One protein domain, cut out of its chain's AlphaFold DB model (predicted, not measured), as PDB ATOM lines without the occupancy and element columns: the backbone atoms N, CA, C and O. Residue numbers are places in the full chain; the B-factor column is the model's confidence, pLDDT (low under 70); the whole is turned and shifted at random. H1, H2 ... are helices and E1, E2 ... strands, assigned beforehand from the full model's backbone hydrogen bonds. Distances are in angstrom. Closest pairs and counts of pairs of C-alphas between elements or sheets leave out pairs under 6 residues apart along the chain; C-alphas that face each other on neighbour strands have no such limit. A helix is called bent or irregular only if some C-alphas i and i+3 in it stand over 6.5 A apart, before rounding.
ATOM      1  N   ASN A   2      -5.281  11.416  23.315       72.56
ATOM      2  CA  ASN A   2      -6.434  12.167  22.788       72.56
ATOM      3  C   ASN A   2      -5.898  13.229  21.809       72.56
ATOM      4  O   ASN A   2      -5.337  14.233  22.250       72.56
ATOM      5  N   LEU A   3      -5.953  12.914  20.511       77.31
ATOM      6  CA  LEU A   3      -5.338  13.682  19.421       77.31
ATOM      7  C   LEU A   3      -5.952  15.086  19.298       77.31
ATOM      8  O   LEU A   3      -5.223  16.057  19.138       77.31
ATOM      9  N   GLU A   4      -7.264  15.188  19.502       85.00
ATOM     10  CA  GLU A   4      -8.046  16.426  19.440       85.00
ATOM     11  C   GLU A   4      -7.527  17.488  20.420       85.00
ATOM     12  O   GLU A   4      -7.158  18.590  20.026       85.00
ATOM     13  N   ASN A   5      -7.389  17.137  21.703       83.25
ATOM     14  CA  ASN A   5      -6.878  18.076  22.707       83.25
ATOM     15  C   ASN A   5      -5.412  18.477  22.460       83.25
ATOM     16  O   ASN A   5      -5.029  19.590  22.819       83.25
ATOM     17  N   SER A   6      -4.594  17.597  21.861       83.44
ATOM     18  CA  SER A   6      -3.229  17.959  21.445       83.44
ATOM     19  C   SER A   6      -3.251  18.985  20.318       83.44
ATOM     20  O   SER A   6      -2.481  19.935  20.369       83.44
ATOM     21  N   GLN A   7      -4.135  18.809  19.333       87.81
ATOM     22  CA  GLN A   7      -4.259  19.726  18.206       87.81
ATOM     23  C   GLN A   7      -4.761  21.100  18.657       87.81
ATOM     24  O   GLN A   7      -4.173  22.111  18.287       87.81
ATOM     25  N   ILE A   8      -5.786  21.140  19.520       86.44
ATOM     26  CA  ILE A   8      -6.280  22.384  20.135       86.44
ATOM     27  C   ILE A   8      -5.139  23.100  20.864       86.44
ATOM     28  O   ILE A   8      -4.931  24.298  20.692       86.44
ATOM     29  N   ALA A   9      -4.376  22.359  21.671       84.81
ATOM     30  CA  ALA A   9      -3.267  22.935  22.413       84.81
ATOM     31  C   ALA A   9      -2.162  23.474  21.502       84.81
ATOM     32  O   ALA A   9      -1.616  24.524  21.819       84.81
ATOM     33  N   GLU A  10      -1.839  22.775  20.412       87.12
ATOM     34  CA  GLU A  10      -0.815  23.197  19.457       87.12
ATOM     35  C   GLU A  10      -1.245  24.452  18.689       87.12
ATOM     36  O   GLU A  10      -0.475  25.405  18.613       87.12
ATOM     37  N   ASN A  11      -2.500  24.509  18.234       88.44
ATOM     38  CA  ASN A  11      -3.060  25.677  17.549       88.44
ATOM     39  C   ASN A  11      -3.083  26.927  18.448       88.44
ATOM     40  O   ASN A  11      -2.859  28.039  17.977       88.44
ATOM     41  N   ASN A  12      -3.319  26.746  19.750       85.44
ATOM     42  CA  ASN A  12      -3.445  27.840  20.718       85.44
ATOM     43  C   ASN A  12      -2.154  28.134  21.493       85.44
ATOM     44  O   ASN A  12      -2.161  28.883  22.482       85.44
ATOM     45  N   ARG A  13      -1.044  27.505  21.103       83.81
ATOM     46  CA  ARG A  13       0.217  27.580  21.830       83.81
ATOM     47  C   ARG A  13       0.913  28.904  21.567       83.81
ATOM     48  O   ARG A  13       1.193  29.261  20.430       83.81
ATOM     49  N   MET A  14       1.306  29.590  22.636       78.00
ATOM     50  CA  MET A  14       2.229  30.721  22.539       78.00
ATOM     51  C   MET A  14       3.583  30.391  23.162       78.00
ATOM     52  O   MET A  14       3.672  29.647  24.140       78.00
ATOM     53  N   SER A  15       4.647  30.990  22.620       73.81
ATOM     54  CA  SER A  15       5.962  30.968  23.263       73.81
ATOM     55  C   SER A  15       5.898  31.683  24.621       73.81
ATOM     56  O   SER A  15       5.299  32.759  24.747       73.81
ATOM     57  N   GLY A  16       6.499  31.069  25.644       73.50
ATOM     58  CA  GLY A  16       6.530  31.572  27.021       73.50
ATOM     59  C   GLY A  16       5.369  31.115  27.917       73.50
ATOM     60  O   GLY A  16       4.616  30.192  27.600       73.50
ATOM     61  N   ILE A  17       5.278  31.745  29.091       73.69
ATOM     62  CA  ILE A  17       4.246  31.506  30.110       73.69
ATOM     63  C   ILE A  17       3.249  32.665  30.039       73.69
ATOM     64  O   ILE A  17       3.656  33.825  30.102       73.69
ATOM     65  N   ARG A  18       1.955  32.369  29.892       84.19
ATOM     66  CA  ARG A  18       0.898  33.358  29.635       84.19
ATOM     67  C   ARG A  18      -0.151  33.337  30.739       84.19
ATOM     68  O   ARG A  18      -0.796  32.317  30.968       84.19
ATOM     69  N   ASN A  19      -0.299  34.476  31.411       89.00
ATOM     70  CA  ASN A  19      -1.365  34.701  32.380       89.00
ATOM     71  C   ASN A  19      -2.638  35.135  31.632       89.00
ATOM     72  O   ASN A  19      -2.638  36.192  31.001       89.00
ATOM     73  N   LEU A  20      -3.710  34.346  31.731       90.94
ATOM     74  CA  LEU A  20      -5.014  34.617  31.112       90.94
ATOM     75  C   LEU A  20      -5.615  35.961  31.556       90.94
ATOM     76  O   LEU A  20      -6.387  36.574  30.827       90.94
ATOM     77  N   GLN A  21      -5.251  36.455  32.741       91.75
ATOM     78  CA  GLN A  21      -5.721  37.754  33.232       91.75
ATOM     79  C   GLN A  21      -5.222  38.920  32.371       91.75
ATOM     80  O   GLN A  21      -5.917  39.921  32.231       91.75
ATOM     81  N   THR A  22      -4.072  38.775  31.703       89.00
ATOM     82  CA  THR A  22      -3.489  39.844  30.868       89.00
ATOM     83  C   THR A  22      -4.238  40.083  29.557       89.00
ATOM     84  O   THR A  22      -4.061  41.126  28.933       89.00
ATOM     85  N   ASN A  23      -5.082  39.143  29.131       85.06
ATOM     86  CA  ASN A  23      -5.822  39.207  27.872       85.06
ATOM     87  C   ASN A  23      -7.300  38.816  28.033       85.06
ATOM     88  O   ASN A  23      -7.952  38.470  27.051       85.06
ATOM     89  N   HIS A  24      -7.855  38.909  29.247       86.38
ATOM     90  CA  HIS A  24      -9.231  38.495  29.551       86.38
ATOM     91  C   HIS A  24     -10.294  39.145  28.646       86.38
ATOM     92  O   HIS A  24     -11.328  38.539  28.383       86.38
ATOM     93  N   ARG A  25     -10.035  40.356  28.134       88.31
ATOM     94  CA  ARG A  25     -10.926  41.079  27.207       88.31
ATOM     95  C   ARG A  25     -11.103  40.377  25.857       88.31
ATOM     96  O   ARG A  25     -12.106  40.608  25.194       88.31
ATOM     97  N   ASN A  26     -10.173  39.502  25.480       87.69
ATOM     98  CA  ASN A  26     -10.221  38.745  24.228       87.69
ATOM     99  C   ASN A  26     -11.074  37.470  24.344       87.69
ATOM    100  O   ASN A  26     -11.180  36.712  23.383       87.69
ATOM    101  N   HIS A  27     -11.652  37.207  25.517       87.75
ATOM    102  CA  HIS A  27     -12.411  35.996  25.803       87.75
ATOM    103  C   HIS A  27     -13.829  36.385  26.246       87.75
ATOM    104  O   HIS A  27     -14.074  36.453  27.446       87.75
ATOM    105  N   PRO A  28     -14.770  36.683  25.332       88.50
ATOM    106  CA  PRO A  28     -16.084  37.228  25.695       88.50
ATOM    107  C   PRO A  28     -16.868  36.330  26.667       88.50
ATOM    108  O   PRO A  28     -17.470  36.830  27.614       88.50
ATOM    109  N   ASP A  29     -16.774  35.009  26.506       90.69
ATOM    110  CA  ASP A  29     -17.571  34.049  27.284       90.69
ATOM    111  C   ASP A  29     -17.056  33.836  28.715       90.69
ATOM    112  O   ASP A  29     -17.806  33.491  29.627       90.69
ATOM    113  N   VAL A  30     -15.753  34.036  28.935       93.75
ATOM    114  CA  VAL A  30     -15.085  33.712  30.210       93.75
ATOM    115  C   VAL A  30     -14.240  34.858  30.764       93.75
ATOM    116  O   VAL A  30     -13.702  34.758  31.863       93.75
ATOM    117  N   GLY A  31     -14.162  35.984  30.063       94.12
ATOM    118  CA  GLY A  31     -13.334  37.138  30.406       94.12
ATOM    119  C   GLY A  31     -13.733  37.766  31.732       94.12
ATOM    120  O   GLY A  31     -12.872  38.105  32.539       94.12
ATOM    121  N   ASN A  32     -15.035  37.815  32.025       95.38
ATOM    122  CA  ASN A  32     -15.535  38.243  33.332       95.38
ATOM    123  C   ASN A  32     -15.119  37.286  34.458       95.38
ATOM    124  O   ASN A  32     -14.805  37.732  35.560       95.38
ATOM    125  N   ILE A  33     -15.088  35.977  34.197       95.00
ATOM    126  CA  ILE A  33     -14.626  34.977  35.168       95.00
ATOM    127  C   ILE A  33     -13.129  35.160  35.428       95.00
ATOM    128  O   ILE A  33     -12.713  35.215  36.584       95.00
ATOM    129  N   ILE A  34     -12.342  35.309  34.362       94.62
ATOM    130  CA  ILE A  34     -10.895  35.520  34.431       94.62
ATOM    131  C   ILE A  34     -10.573  36.822  35.177       94.62
ATOM    132  O   ILE A  34      -9.755  36.806  36.088       94.62
ATOM    133  N   ARG A  35     -11.254  37.930  34.861       94.88
ATOM    134  CA  ARG A  35     -11.068  39.216  35.549       94.88
ATOM    135  C   ARG A  35     -11.373  39.103  37.041       94.88
ATOM    136  O   ARG A  35     -10.564  39.489  37.872       94.88
ATOM    137  N   ARG A  36     -12.513  38.504  37.410       94.12
ATOM    138  CA  ARG A  36     -12.868  38.283  38.827       94.12
ATOM    139  C   ARG A  36     -11.860  37.403  39.564       94.12
ATOM    140  O   ARG A  36     -11.821  37.446  40.794       94.12
ATOM    141  N   SER A  37     -11.079  36.599  38.841       92.19
ATOM    142  CA  SER A  37     -10.062  35.741  39.437       92.19
ATOM    143  C   SER A  37      -8.863  36.518  39.983       92.19
ATOM    144  O   SER A  37      -8.078  35.929  40.715       92.19
ATOM    145  N   GLU A  38      -8.702  37.799  39.642       91.00
ATOM    146  CA  GLU A  38      -7.687  38.681  40.239       91.00
ATOM    147  C   GLU A  38      -7.948  38.856  41.743       91.00
ATOM    148  O   GLU A  38      -7.061  38.663  42.575       91.00
ATOM    149  N   ASP A  39      -9.212  39.075  42.109       90.06
ATOM    150  CA  ASP A  39      -9.605  39.326  43.497       90.06
ATOM    151  C   ASP A  39     -10.087  38.064  44.218       90.06
ATOM    152  O   ASP A  39      -9.989  37.954  45.444       90.06
ATOM    153  N   ASN A  40     -10.572  37.060  43.484       87.88
ATOM    154  CA  ASN A  40     -11.275  35.915  44.059       87.88
ATOM    155  C   ASN A  40     -10.706  34.576  43.610       87.88
ATOM    156  O   ASN A  40     -10.283  34.378  42.476       87.88
ATOM    157  N   TRP A  41     -10.748  33.593  44.507       86.88
ATOM    158  CA  TRP A  41     -10.514  32.224  44.075       86.88
ATOM    159  C   TRP A  41     -11.665  31.735  43.197       86.88
ATOM    160  O   TRP A  41     -12.826  31.888  43.562       86.88
ATOM    161  N   LEU A  42     -11.325  31.067  42.096       86.44
ATOM    162  CA  LEU A  42     -12.309  30.465  41.202       86.44
ATOM    163  C   LEU A  42     -13.130  29.383  41.915       86.44
ATOM    164  O   LEU A  42     -12.577  28.532  42.631       86.44
ATOM    165  N   SER A  43     -14.437  29.406  41.671       84.88
ATOM    166  CA  SER A  43     -15.359  28.335  42.037       84.88
ATOM    167  C   SER A  43     -15.231  27.130  41.091       84.88
ATOM    168  O   SER A  43     -14.505  27.156  40.097       84.88
ATOM    169  N   ALA A  44     -15.940  26.046  41.408       78.69
ATOM    170  CA  ALA A  44     -16.001  24.861  40.554       78.69
ATOM    171  C   ALA A  44     -16.610  25.166  39.172       78.69
ATOM    172  O   ALA A  44     -16.048  24.782  38.146       78.69
ATOM    173  N   SER A  45     -17.718  25.912  39.154       84.69
ATOM    174  CA  SER A  45     -18.401  26.332  37.929       84.69
ATOM    175  C   SER A  45     -17.538  27.265  37.090       84.69
ATOM    176  O   SER A  45     -17.452  27.075  35.884       84.69
ATOM    177  N   ASP A  46     -16.828  28.211  37.715       90.00
ATOM    178  CA  ASP A  46     -15.915  29.110  36.998       90.00
ATOM    179  C   ASP A  46     -14.830  28.336  36.240       90.00
ATOM    180  O   ASP A  46     -14.544  28.601  35.074       90.00
ATOM    181  N   VAL A  47     -14.229  27.348  36.911       87.00
ATOM    182  CA  VAL A  47     -13.213  26.475  36.317       87.00
ATOM    183  C   VAL A  47     -13.792  25.690  35.150       87.00
ATOM    184  O   VAL A  47     -13.133  25.579  34.116       87.00
ATOM    185  N   TYR A  48     -14.980  25.109  35.330       85.44
ATOM    186  CA  TYR A  48     -15.636  24.342  34.280       85.44
ATOM    187  C   TYR A  48     -15.884  25.226  33.058       85.44
ATOM    188  O   TYR A  48     -15.414  24.885  31.978       85.44
ATOM    189  N   SER A  49     -16.479  26.408  33.241       89.81
ATOM    190  CA  SER A  49     -16.715  27.369  32.160       89.81
ATOM    191  C   SER A  49     -15.431  27.741  31.418       89.81
ATOM    192  O   SER A  49     -15.407  27.691  30.190       89.81
ATOM    193  N   ILE A  50     -14.340  28.045  32.130       91.31
ATOM    194  CA  ILE A  50     -13.036  28.339  31.508       91.31
ATOM    195  C   ILE A  50     -12.543  27.155  30.666       91.31
ATOM    196  O   ILE A  50     -12.093  27.337  29.537       91.31
ATOM    197  N   LEU A  51     -12.625  25.933  31.193       87.50
ATOM    198  CA  LEU A  51     -12.135  24.740  30.496       87.50
ATOM    199  C   LEU A  51     -13.038  24.316  29.328       87.50
ATOM    200  O   LEU A  51     -12.534  23.783  28.334       87.50
ATOM    201  N   SER A  52     -14.340  24.582  29.399       88.06
ATOM    202  CA  SER A  52     -15.263  24.394  28.278       88.06
ATOM    203  C   SER A  52     -14.914  25.309  27.102       88.06
ATOM    204  O   SER A  52     -14.999  24.860  25.967       88.06
ATOM    205  N   HIS A  53     -14.402  26.517  27.364       90.56
ATOM    206  CA  HIS A  53     -13.988  27.487  26.339       90.56
ATOM    207  C   HIS A  53     -12.481  27.451  26.024       90.56
ATOM    208  O   HIS A  53     -11.947  28.375  25.419       90.56
ATOM    209  N   ARG A  54     -11.763  26.385  26.404       87.75
ATOM    210  CA  ARG A  54     -10.299  26.247  26.210       87.75
ATOM    211  C   ARG A  54      -9.811  26.457  24.770       87.75
ATOM    212  O   ARG A  54      -8.650  26.794  24.572       87.75
ATOM    213  N   GLU A  55     -10.675  26.238  23.786       87.81
ATOM    214  CA  GLU A  55     -10.371  26.387  22.359       87.81
ATOM    215  C   GLU A  55     -10.146  27.841  21.941       87.81
ATOM    216  O   GLU A  55      -9.450  28.076  20.961       87.81
ATOM    217  N   SER A  56     -10.650  28.817  22.700       87.94
ATOM    218  CA  SER A  56     -10.365  30.238  22.471       87.94
ATOM    219  C   SER A  56      -9.245  30.775  23.365       87.94
ATOM    220  O   SER A  56      -8.840  31.929  23.227       87.94
ATOM    221  N   LEU A  57      -8.735  29.961  24.296       89.12
ATOM    222  CA  LEU A  57      -7.763  30.379  25.300       89.12
ATOM    223  C   LEU A  57      -6.340  30.060  24.864       89.12
ATOM    224  O   LEU A  57      -6.035  28.964  24.396       89.12
ATOM    225  N   THR A  58      -5.431  30.994  25.131       88.75
ATOM    226  CA  THR A  58      -4.007  30.741  24.947       88.75
ATOM    227  C   THR A  58      -3.498  29.700  25.938       88.75
ATOM    228  O   THR A  58      -3.679  29.819  27.155       88.75
ATOM    229  N   VAL A  59      -2.763  28.721  25.420       86.31
ATOM    230  CA  VAL A  59      -2.141  27.664  26.213       86.31
ATOM    231  C   VAL A  59      -0.676  28.009  26.467       86.31
ATOM    232  O   VAL A  59       0.098  28.271  25.544       86.31
ATOM    233  N   SER A  60      -0.283  27.995  27.739       80.19
ATOM    234  CA  SER A  60       1.114  28.158  28.136       80.19
ATOM    235  C   SER A  60       1.915  26.900  27.828       80.19
ATOM    236  O   SER A  60       1.430  25.771  27.964       80.19
ATOM    237  N   THR A  61       3.189  27.086  27.486       68.06
ATOM    238  CA  THR A  61       4.130  25.963  27.407       68.06
ATOM    239  C   THR A  61       4.214  25.245  28.760       68.06
ATOM    240  O   THR A  61       3.964  25.843  29.800       68.06
ATOM    241  N   ASN A  62       4.580  23.956  28.777       60.31
ATOM    242  CA  ASN A  62       4.657  23.112  29.989       60.31
ATOM    243  C   ASN A  62       5.586  23.630  31.113       60.31
ATOM    244  O   ASN A  62       5.761  22.964  32.135       60.31
ATOM    245  N   GLN A  63       6.190  24.801  30.940       57.38
ATOM    246  CA  GLN A  63       6.948  25.495  31.961       57.38
ATOM    247  C   GLN A  63       5.976  26.141  32.956       57.38
ATOM    248  O   GLN A  63       5.256  27.084  32.646       57.38
ATOM    249  N   ASN A  64       5.941  25.598  34.171       59.66
ATOM    250  CA  ASN A  64       5.208  26.181  35.291       59.66
ATOM    251  C   ASN A  64       5.706  27.628  35.528       59.66
ATOM    252  O   ASN A  64       6.928  27.813  35.513       59.66
ATOM    253  N   PRO A  65       4.835  28.641  35.750       59.88
ATOM    254  CA  PRO A  65       5.245  29.991  36.131       59.88
ATOM    255  C   PRO A  65       6.318  29.934  37.205       59.88
ATOM    256  O   PRO A  65       6.257  29.126  38.142       59.88
ATOM    257  N   ARG A  66       7.336  30.780  37.020       58.19
ATOM    258  CA  ARG A  66       8.398  30.963  38.007       58.19
ATOM    259  C   ARG A  66       7.745  31.237  39.369       58.19
ATOM    260  O   ARG A  66       6.680  31.849  39.445       58.19
ATOM    261  N   ARG A  67       8.360  30.730  40.443       55.00
ATOM    262  CA  ARG A  67       7.858  30.919  41.814       55.00
ATOM    263  C   ARG A  67       7.605  32.411  42.066       55.00
ATOM    264  O   ARG A  67       8.457  33.221  41.722       55.00
ATOM    265  N   GLY A  68       6.466  32.742  42.673       56.09
ATOM    266  CA  GLY A  68       6.138  34.116  43.065       56.09
ATOM    267  C   GLY A  68       5.438  34.975  42.007       56.09
ATOM    268  O   GLY A  68       5.235  36.152  42.271       56.09
ATOM    269  N   VAL A  69       5.047  34.429  40.848       72.31
ATOM    270  CA  VAL A  69       4.215  35.170  39.882       72.31
ATOM    271  C   VAL A  69       2.741  34.824  40.099       72.31
ATOM    272  O   VAL A  69       2.336  33.672  39.933       72.31
ATOM    273  N   GLU A  70       1.957  35.822  40.507       81.56
ATOM    274  CA  GLU A  70       0.498  35.740  40.616       81.56
ATOM    275  C   GLU A  70      -0.141  35.647  39.230       81.56
ATOM    276  O   GLU A  70       0.313  36.279  38.270       81.56
ATOM    277  N   GLY A  71      -1.176  34.817  39.117       88.75
ATOM    278  CA  GLY A  71      -1.898  34.710  37.865       88.75
ATOM    279  C   GLY A  71      -2.732  33.460  37.671       88.75
ATOM    280  O   GLY A  71      -2.654  32.486  38.432       88.75
ATOM    281  N   LEU A  72      -3.493  33.478  36.578       90.38
ATOM    282  CA  LEU A  72      -4.282  32.356  36.098       90.38
ATOM    283  C   LEU A  72      -3.676  31.791  34.811       90.38
ATOM    284  O   LEU A  72      -3.566  32.482  33.805       90.38
ATOM    285  N   TYR A  73      -3.304  30.516  34.824       88.44
ATOM    286  CA  TYR A  73      -2.533  29.895  33.749       88.44
ATOM    287  C   TYR A  73      -3.185  28.603  33.272       88.44
ATOM    288  O   TYR A  73      -3.541  27.748  34.086       88.44
ATOM    289  N   LEU A  74      -3.278  28.426  31.955       88.50
ATOM    290  CA  LEU A  74      -3.781  27.211  31.321       88.50
ATOM    291  C   LEU A  74      -2.631  26.416  30.693       88.50
ATOM    292  O   LEU A  74      -1.862  26.955  29.900       88.50
ATOM    293  N   PHE A  75      -2.537  25.126  31.019       83.88
ATOM    294  CA  PHE A  75      -1.519  24.216  30.485       83.88
ATOM    295  C   PHE A  75      -2.135  22.996  29.827       83.88
ATOM    296  O   PHE A  75      -3.101  22.423  30.338       83.88
ATOM    297  N   TYR A  76      -1.477  22.525  28.771       82.00
ATOM    298  CA  TYR A  76      -1.740  21.228  28.169       82.00
ATOM    299  C   TYR A  76      -0.760  20.160  28.674       82.00
ATOM    300  O   TYR A  76       0.443  20.219  28.434       82.00
ATOM    301  N   CYS A  77      -1.274  19.144  29.364       75.25
ATOM    302  CA  CYS A  77      -0.484  18.084  29.986       75.25
ATOM    303  C   CYS A  77      -0.577  16.763  29.199       75.25
ATOM    304  O   CYS A  77      -1.472  15.945  29.435       75.25
ATOM    305  N   HIS A  78       0.423  16.475  28.353       64.88
ATOM    306  CA  HIS A  78       0.540  15.180  27.658       64.88
ATOM    307  C   HIS A  78       0.597  13.985  28.621       64.88
ATOM    308  O   HIS A  78       0.045  12.922  28.336       64.88
ATOM    309  N   ARG A  79       1.259  14.142  29.774       57.50
ATOM    310  CA  ARG A  79       1.334  13.126  30.835       57.50
ATOM    311  C   ARG A  79       0.954  13.748  32.168       57.50
ATOM    312  O   ARG A  79       1.715  14.489  32.782       57.50
ATOM    313  N   PHE A  80      -0.231  13.387  32.637       51.78
ATOM    314  CA  PHE A  80      -0.834  13.872  33.874       51.78
ATOM    315  C   PHE A  80       0.001  13.693  35.146       51.78
ATOM    316  O   PHE A  80      -0.217  14.415  36.119       51.78
ATOM    317  N   LEU A  81       0.904  12.713  35.158       45.56
ATOM    318  CA  LEU A  81       1.743  12.376  36.306       45.56
ATOM    319  C   LEU A  81       2.949  13.321  36.448       45.56
ATOM    320  O   LEU A  81       3.422  13.521  37.561       45.56
ATOM    321  N   ASN A  82       3.390  13.982  35.372       41.31
ATOM    322  CA  ASN A  82       4.605  14.810  35.395       41.31
ATOM    323  C   ASN A  82       4.405  16.148  36.119       41.31
ATOM    324  O   ASN A  82       5.329  16.654  36.750       41.31
ATOM    325  N   TYR A  83       3.169  16.653  36.176       49.59
ATOM    326  CA  TYR A  83       2.803  17.796  37.019       49.59
ATOM    327  C   TYR A  83       2.684  17.421  38.513       49.59
ATOM    328  O   TYR A  83       2.029  18.111  39.286       49.59
ATOM    329  N   ARG A  84       3.263  16.301  38.969       45.50
ATOM    330  CA  ARG A  84       3.577  16.064  40.393       45.50
ATOM    331  C   ARG A  84       5.048  16.345  40.723       45.50
ATOM    332  O   ARG A  84       5.334  16.623  41.882       45.50
ATOM    333  N   ASN A  85       5.948  16.331  39.739       36.72
ATOM    334  CA  ASN A  85       7.383  16.154  39.992       36.72
ATOM    335  C   ASN A  85       8.183  17.454  40.182       36.72
ATOM    336  O   ASN A  85       9.350  17.393  40.541       36.72
ATOM    337  N   GLY A  86       7.566  18.632  40.050       42.56
ATOM    338  CA  GLY A  86       8.205  19.916  40.388       42.56
ATOM    339  C   GLY A  86       8.081  20.341  41.862       42.56
ATOM    340  O   GLY A  86       8.346  21.498  42.178       42.56
ATOM    341  N   PHE A  87       7.596  19.467  42.759       49.28
ATOM    342  CA  PHE A  87       7.021  19.862  44.059       49.28
ATOM    343  C   PHE A  87       7.769  19.387  45.306       49.28
ATOM    344  O   PHE A  87       7.149  19.082  46.326       49.28
ATOM    345  N   VAL A  88       9.099  19.417  45.265       40.16
ATOM    346  CA  VAL A  88       9.929  19.329  46.474       40.16
ATOM    347  C   VAL A  88       9.708  20.613  47.294       40.16
ATOM    348  O   VAL A  88      10.148  21.689  46.896       40.16
ATOM    349  N   GLY A  89       8.931  20.528  48.383       39.97
ATOM    350  CA  GLY A  89       8.650  21.655  49.294       39.97
ATOM    351  C   GLY A  89       7.173  21.994  49.553       39.97
ATOM    352  O   GLY A  89       6.882  23.013  50.170       39.97
ATOM    353  N   THR A  90       6.220  21.172  49.106       45.41
ATOM    354  CA  THR A  90       4.786  21.384  49.387       45.41
ATOM    355  C   THR A  90       4.391  20.884  50.782       45.41
ATOM    356  O   THR A  90       4.437  19.680  51.032       45.41
ATOM    357  N   ARG A  91       3.885  21.757  51.670       44.66
ATOM    358  CA  ARG A  91       2.999  21.306  52.762       44.66
ATOM    359  C   ARG A  91       1.703  20.801  52.122       44.66
ATOM    360  O   ARG A  91       1.011  21.555  51.448       44.66
ATOM    361  N   ARG A  92       1.423  19.501  52.247       45.81
ATOM    362  CA  ARG A  92       0.329  18.795  51.557       45.81
ATOM    363  C   ARG A  92      -1.048  19.144  52.147       45.81
ATOM    364  O   ARG A  92      -1.711  18.272  52.691       45.81
ATOM    365  N   PHE A  93      -1.529  20.376  51.994       44.59
ATOM    366  CA  PHE A  93      -2.958  20.646  52.179       44.59
ATOM    367  C   PHE A  93      -3.676  20.345  50.869       44.59
ATOM    368  O   PHE A  93      -3.652  21.131  49.921       44.59
ATOM    369  N   THR A  94      -4.249  19.144  50.803       51.28
ATOM    370  CA  THR A  94      -5.115  18.724  49.703       51.28
ATOM    371  C   THR A  94      -6.547  18.865  50.180       51.28
ATOM    372  O   THR A  94      -7.015  18.037  50.955       51.28
ATOM    373  N   ARG A  95      -7.251  19.905  49.727       51.00
ATOM    374  CA  ARG A  95      -8.705  19.987  49.902       51.00
ATOM    375  C   ARG A  95      -9.356  19.596  48.585       51.00
ATOM    376  O   ARG A  95      -9.066  20.194  47.547       51.00
ATOM    377  N   ARG A  96     -10.211  18.575  48.622       47.34
ATOM    378  CA  ARG A  96     -11.157  18.319  47.534       47.34
ATOM    379  C   ARG A  96     -12.328  19.282  47.694       47.34
ATOM    380  O   ARG A  96     -12.852  19.432  48.792       47.34
ATOM    381  N   HIS A  97     -12.693  19.957  46.617       43.44
ATOM    382  CA  HIS A  97     -13.917  20.747  46.538       43.44
ATOM    383  C   HIS A  97     -14.619  20.312  45.255       43.44
ATOM    384  O   HIS A  97     -14.165  20.688  44.180       43.44
ATOM    385  N   GLY A  98     -15.633  19.445  45.350       53.28
ATOM    386  CA  GLY A  98     -16.156  18.713  44.186       53.28
ATOM    387  C   GLY A  98     -15.070  17.853  43.518       53.28
ATOM    388  O   GLY A  98     -14.263  17.226  44.207       53.28
ATOM    389  N   GLU A  99     -14.985  17.880  42.185       43.88
ATOM    390  CA  GLU A  99     -13.942  17.175  41.410       43.88
ATOM    391  C   GLU A  99     -12.565  17.876  41.417       43.88
ATOM    392  O   GLU A  99     -11.578  17.387  40.863       43.88
ATOM    393  N   HIS A 100     -12.450  19.028  42.081       48.88
ATOM    394  CA  HIS A 100     -11.260  19.870  42.030       48.88
ATOM    395  C   HIS A 100     -10.279  19.523  43.154       48.88
ATOM    396  O   HIS A 100     -10.660  19.316  44.308       48.88
ATOM    397  N   THR A 101      -8.981  19.510  42.840       51.81
ATOM    398  CA  THR A 101      -7.918  19.258  43.824       51.81
ATOM    399  C   THR A 101      -7.169  20.543  44.153       51.81
ATOM    400  O   THR A 101      -6.190  20.898  43.501       51.81
ATOM    401  N   ILE A 102      -7.554  21.229  45.222       54.09
ATOM    402  CA  ILE A 102      -6.818  22.407  45.676       54.09
ATOM    403  C   ILE A 102      -5.520  21.946  46.348       54.09
ATOM    404  O   ILE A 102      -5.558  21.296  47.391       54.09
ATOM    405  N   ARG A 103      -4.369  22.266  45.738       55.34
ATOM    406  CA  ARG A 103      -3.036  22.058  46.326       55.34
ATOM    407  C   ARG A 103      -2.407  23.382  46.727       55.34
ATOM    408  O   ARG A 103      -1.681  23.988  45.933       55.34
ATOM    409  N   VAL A 104      -2.612  23.770  47.977       51.41
ATOM    410  CA  VAL A 104      -1.944  24.944  48.540       51.41
ATOM    411  C   VAL A 104      -0.464  24.617  48.719       51.41
ATOM    412  O   VAL A 104      -0.105  23.596  49.297       51.41
ATOM    413  N   THR A 105       0.411  25.442  48.150       53.62
ATOM    414  CA  THR A 105       1.863  25.275  48.249       53.62
ATOM    415  C   THR A 105       2.446  26.502  48.914       53.62
ATOM    416  O   THR A 105       2.763  27.455  48.223       53.62
ATOM    417  N   GLN A 106       2.616  26.462  50.231       49.06
ATOM    418  CA  GLN A 106       3.390  27.479  50.931       49.06
ATOM    419  C   GLN A 106       4.876  27.194  50.677       49.06
ATOM    420  O   GLN A 106       5.449  26.307  51.315       49.06
ATOM    421  N   SER A 107       5.509  27.861  49.709       47.22
ATOM    422  CA  SER A 107       6.972  27.839  49.663       47.22
ATOM    423  C   SER A 107       7.485  28.689  50.817       47.22
ATOM    424  O   SER A 107       7.144  29.866  50.902       47.22
ATOM    425  N   ARG A 108       8.316  28.116  51.696       46.47
ATOM    426  CA  ARG A 108       9.155  28.943  52.570       46.47
ATOM    427  C   ARG A 108       9.979  29.891  51.683       46.47
ATOM    428  O   ARG A 108      10.386  29.449  50.603       46.47
ATOM    429  N   PRO A 109      10.259  31.129  52.116       46.19
ATOM    430  CA  PRO A 109      11.242  31.960  51.439       46.19
ATOM    431  C   PRO A 109      12.567  31.183  51.385       46.19
ATOM    432  O   PRO A 109      13.209  30.953  52.408       46.19
ATOM    433  N   LEU A 110      12.950  30.702  50.202       46.62
ATOM    434  CA  LEU A 110      14.346  30.359  49.926       46.62
ATOM    435  C   LEU A 110      15.085  31.676  49.763       46.62
ATOM    436  O   LEU A 110      14.479  32.624  49.294       46.62
ATOM    437  N   ARG A 111      16.354  31.770  50.163       47.72
ATOM    438  CA  ARG A 111      17.128  32.992  49.919       47.72
ATOM    439  C   ARG A 111      17.312  33.172  48.401       47.72
ATOM    440  O   ARG A 111      17.765  32.216  47.768       47.72
ATOM    441  N   PRO A 112      16.992  34.348  47.826       53.50
ATOM    442  CA  PRO A 112      16.437  35.557  48.458       53.50
ATOM    443  C   PRO A 112      14.919  35.478  48.718       53.50
ATOM    444  O   PRO A 112      14.198  34.855  47.945       53.50
ATOM    445  N   VAL A 113      14.452  36.143  49.789       55.62
ATOM    446  CA  VAL A 113      13.067  36.104  50.311       55.62
ATOM    447  C   VAL A 113      12.023  36.118  49.190       55.62
ATOM    448  O   VAL A 113      11.817  37.131  48.531       55.62
ATOM    449  N   ALA A 114      11.352  34.982  48.994       54.78
ATOM    450  CA  ALA A 114      10.212  34.869  48.094       54.78
ATOM    451  C   ALA A 114       8.901  35.060  48.879       54.78
ATOM    452  O   ALA A 114       8.793  34.512  49.983       54.78
ATOM    453  N   PRO A 115       7.902  35.776  48.326       54.84
ATOM    454  CA  PRO A 115       6.585  35.903  48.939       54.84
ATOM    455  C   PRO A 115       5.964  34.538  49.213       54.84
ATOM    456  O   PRO A 115       6.131  33.585  48.438       54.84
ATOM    457  N   THR A 116       5.206  34.450  50.304       62.09
ATOM    458  CA  THR A 116       4.328  33.304  50.499       62.09
ATOM    459  C   THR A 116       3.262  33.351  49.413       62.09
ATOM    460  O   THR A 116       2.645  34.382  49.183       62.09
ATOM    461  N   TYR A 117       3.042  32.239  48.720       63.03
ATOM    462  CA  TYR A 117       1.948  32.140  47.766       63.03
ATOM    463  C   TYR A 117       1.050  30.961  48.100       63.03
ATOM    464  O   TYR A 117       1.475  29.926  48.617       63.03
ATOM    465  N   SER A 118      -0.219  31.123  47.771       71.00
ATOM    466  CA  SER A 118      -1.187  30.052  47.678       71.00
ATOM    467  C   SER A 118      -1.381  29.681  46.221       71.00
ATOM    468  O   SER A 118      -1.268  30.496  45.309       71.00
ATOM    469  N   ARG A 119      -1.692  28.408  45.996       73.69
ATOM    470  CA  ARG A 119      -1.961  27.896  44.662       73.69
ATOM    471  C   ARG A 119      -3.168  26.980  44.675       73.69
ATOM    472  O   ARG A 119      -3.342  26.196  45.608       73.69
ATOM    473  N   ARG A 120      -3.966  27.024  43.613       77.75
ATOM    474  CA  ARG A 120      -5.001  26.029  43.317       77.75
ATOM    475  C   ARG A 120      -4.736  25.406  41.948       77.75
ATOM    476  O   ARG A 120      -4.388  26.098  40.998       77.75
ATOM    477  N   LEU A 121      -4.834  24.079  41.879       76.94
ATOM    478  CA  LEU A 121      -4.656  23.295  40.657       76.94
ATOM    479  C   LEU A 121      -6.007  22.688  40.305       76.94
ATOM    480  O   LEU A 121      -6.478  21.775  40.978       76.94
ATOM    481  N   HIS A 122      -6.650  23.181  39.264       75.00
ATOM    482  CA  HIS A 122      -7.971  22.707  38.895       75.00
ATOM    483  C   HIS A 122      -7.867  21.683  37.760       75.00
ATOM    484  O   HIS A 122      -7.177  21.900  36.762       75.00
ATOM    485  N   ARG A 123      -8.511  20.529  37.962       66.81
ATOM    486  CA  ARG A 123      -8.398  19.331  37.123       66.81
ATOM    487  C   ARG A 123      -9.809  18.881  36.749       66.81
ATOM    488  O   ARG A 123     -10.444  18.220  37.557       66.81
ATOM    489  N   CYS A 124     -10.296  19.281  35.577       62.56
ATOM    490  CA  CYS A 124     -11.664  18.940  35.142       62.56
ATOM    491  C   CYS A 124     -11.763  18.534  33.670       62.56
ATOM    492  O   CYS A 124     -12.785  18.004  33.268       62.56
ATOM    493  N   TYR A 125     -10.715  18.747  32.864       64.75
ATOM    494  CA  TYR A 125     -10.694  18.344  31.455       64.75
ATOM    495  C   TYR A 125      -9.513  17.410  31.179       64.75
ATOM    496  O   TYR A 125      -8.418  17.632  31.709       64.75
ATOM    497  N   PRO A 126      -9.685  16.366  30.345       70.62
ATOM    498  CA  PRO A 126      -8.825  15.188  30.325       70.62
ATOM    499  C   PRO A 126      -7.416  15.418  29.776       70.62
ATOM    500  O   PRO A 126      -6.682  14.443  29.648       70.62
ATOM    501  N   ARG A 127      -7.000  16.650  29.473       79.69
ATOM    502  CA  ARG A 127      -5.592  16.998  29.227       79.69
ATOM    503  C   ARG A 127      -5.213  18.436  29.589       79.69
ATOM    504  O   ARG A 127      -4.056  18.804  29.411       79.69
ATOM    505  N   PHE A 128      -6.137  19.231  30.124       82.56
ATOM    506  CA  PHE A 128      -5.878  20.625  30.472       82.56
ATOM    507  C   PHE A 128      -5.835  20.810  31.985       82.56
ATOM    508  O   PHE A 128      -6.591  20.184  32.732       82.56
ATOM    509  N   VAL A 129      -4.923  21.663  32.438       81.94
ATOM    510  CA  VAL A 129      -4.770  22.024  33.846       81.94
ATOM    511  C   VAL A 129      -4.817  23.535  33.952       81.94
ATOM    512  O   VAL A 129      -4.015  24.226  33.327       81.94
ATOM    513  N   LEU A 130      -5.739  24.024  34.774       85.69
ATOM    514  CA  LEU A 130      -5.812  25.430  35.136       85.69
ATOM    515  C   LEU A 130      -5.098  25.621  36.474       85.69
ATOM    516  O   LEU A 130      -5.378  24.918  37.451       85.69
ATOM    517  N   VAL A 131      -4.154  26.550  36.523       82.88
ATOM    518  CA  VAL A 131      -3.347  26.840  37.705       82.88
ATOM    519  C   VAL A 131      -3.569  28.280  38.110       82.88
ATOM    520  O   VAL A 131      -3.343  29.185  37.316       82.88
ATOM    521  N   HIS A 132      -3.982  28.481  39.352       85.50
ATOM    522  CA  HIS A 132      -4.239  29.800  39.905       85.50
ATOM    523  C   HIS A 132      -3.257  30.061  41.050       85.50
ATOM    524  O   HIS A 132      -3.280  29.339  42.052       85.50
ATOM    525  N   TYR A 133      -2.374  31.042  40.879       80.81
ATOM    526  CA  TYR A 133      -1.412  31.522  41.873       80.81
ATOM    527  C   TYR A 133      -1.890  32.831  42.478       80.81
ATOM    528  O   TYR A 133      -2.315  33.695  41.722       80.81
ATOM    529  N   ARG A 134      -1.768  32.981  43.801       77.88
ATOM    530  CA  ARG A 134      -2.028  34.235  44.522       77.88
ATOM    531  C   ARG A 134      -1.022  34.426  45.648       77.88
ATOM    532  O   ARG A 134      -0.637  33.433  46.277       77.88
TER     533      ARG A 134
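AT A GLANCE: This is residues 2 to 134 of the 136 residues of an uncharacterized protein of Brassica rapa subsp. pekinensis (UniProt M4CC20). Look first for a small wall of three strands, E1, E5 and E4, with helix H4 packed on one face of it, mostly over E4, and helix H1 at the end of the sheet where E1 ends and E5 begins. The helical hairpin H2 and H3 sits near the start of edge strand E1, the strand hairpin E2 and E3 runs beside E4 with E3 next to it, and the link of residues 105 to 116 loops far out from the body. The printed part has 133 residues, with four named helices and then five named strands along the chain, H1 H2 H3 H4 E1 E2 E3 E4 E5; the larger sheet has the order E1, E5, E4 and the smaller E2, E3, both antiparallel. The class is mixed, helices and strands, with under half of the residues, 63, in named elements. The whole is compact, with a radius of gyration of the C-alphas of 14.3 A and spans of 40 by 32 by 31 A.

IN THESE COORDINATES: Begin with E4, residues 117 to 125, the longest strand: find C-alpha 117 at (1.948, 32.140, 47.766) and follow it for 24.8 A. After two residues E5 runs back through residues 128 to 134 over 19.9 A, ending at C-alpha 134 at (-2.028, 34.235, 44.522). E1 is residues 71 to 76, 16.6 A long. E2, residues 93 to 97, spans 12.3 A, and E3, residues 100 to 104, spans 12.4 A. Among the helices, H1 takes residues 3 to 11 over 12.4 A from C-alpha 3 at (-5.338, 13.682, 19.421), and H4 takes residues 44 to 52 over 12.3 A. H2, residues 20 to 26, is irregular, with C-alphas 22 and 25 standing 8.4 A apart; H3 is residues 31 to 36.

HOW THE PARTS SIT: Start at inner strand E5. It is antiparallel to E1 at 161 degrees, where N 73 and O 131 are 2.8 A apart, within hydrogen-bond range. It is antiparallel to E4, also at 161 degrees, with N 120 and O 132 at 2.9 A; E4 and E5 form a hairpin. The closest C-alphas of E3 and E4 are those of Ile 102 and Arg 120, 4.7 A apart, and the two strands have 18 pairs of C-alphas within 8 A. E3 and E2 form an antiparallel hairpin at 155 degrees, with N 102 and O 95 at 3.0 A; E2 and E4 are apart. H1 and H4 on one face of the sheet E1, E5, E4 make two layers, helices over strands. H4 has a height of 8.7 A over the sheet; 6 of its C-alphas fall on E4 and 2 on E5, which leaves it only just over E4 alone. On the local plane its line stands at 57 degrees to E4, slantwise but only just. Its closest C-alphas to E4 are those of Leu 51 and Tyr 125, 6.6 A apart. H1 is on the sheet, its closest C-alphas to E1 being those of Ala 9 and Tyr 76, 6.2 A apart. H2 only grazes the sheet, with residues 20 to 22, and C-alphas 20 and 72 are its closest to E1, at 5.5 A. H2 and H3 touch, a helical hairpin at a steep tilt of 39 degrees, opposite ways, closest at the C-alphas of His 24 and Gly 31, 4.4 A. H3 is close to but not clearly touching H4, with the C-alphas of Ile 33 and Asp 46 closest at 6.3 A. Every O i to N i+4 pair is within hydrogen-bond range in H1, H3 and H4; in H2 it is 1 of 3, beside 2 of 4 O i to N i+3 pairs.

THE WHOLE: The two C-alphas farthest apart are those of Glu 4 and Arg 111, at 42.9 A. The printed part has no cut. Look for the long links at residues 53 to 70, 77 to 92 and 105 to 116. The mean pLDDT of the printed part is 72.4, and residues 61 to 68, 78 to 117 and 123 to 125 are under 70; E2 has a mean of 48 and E3 of 52.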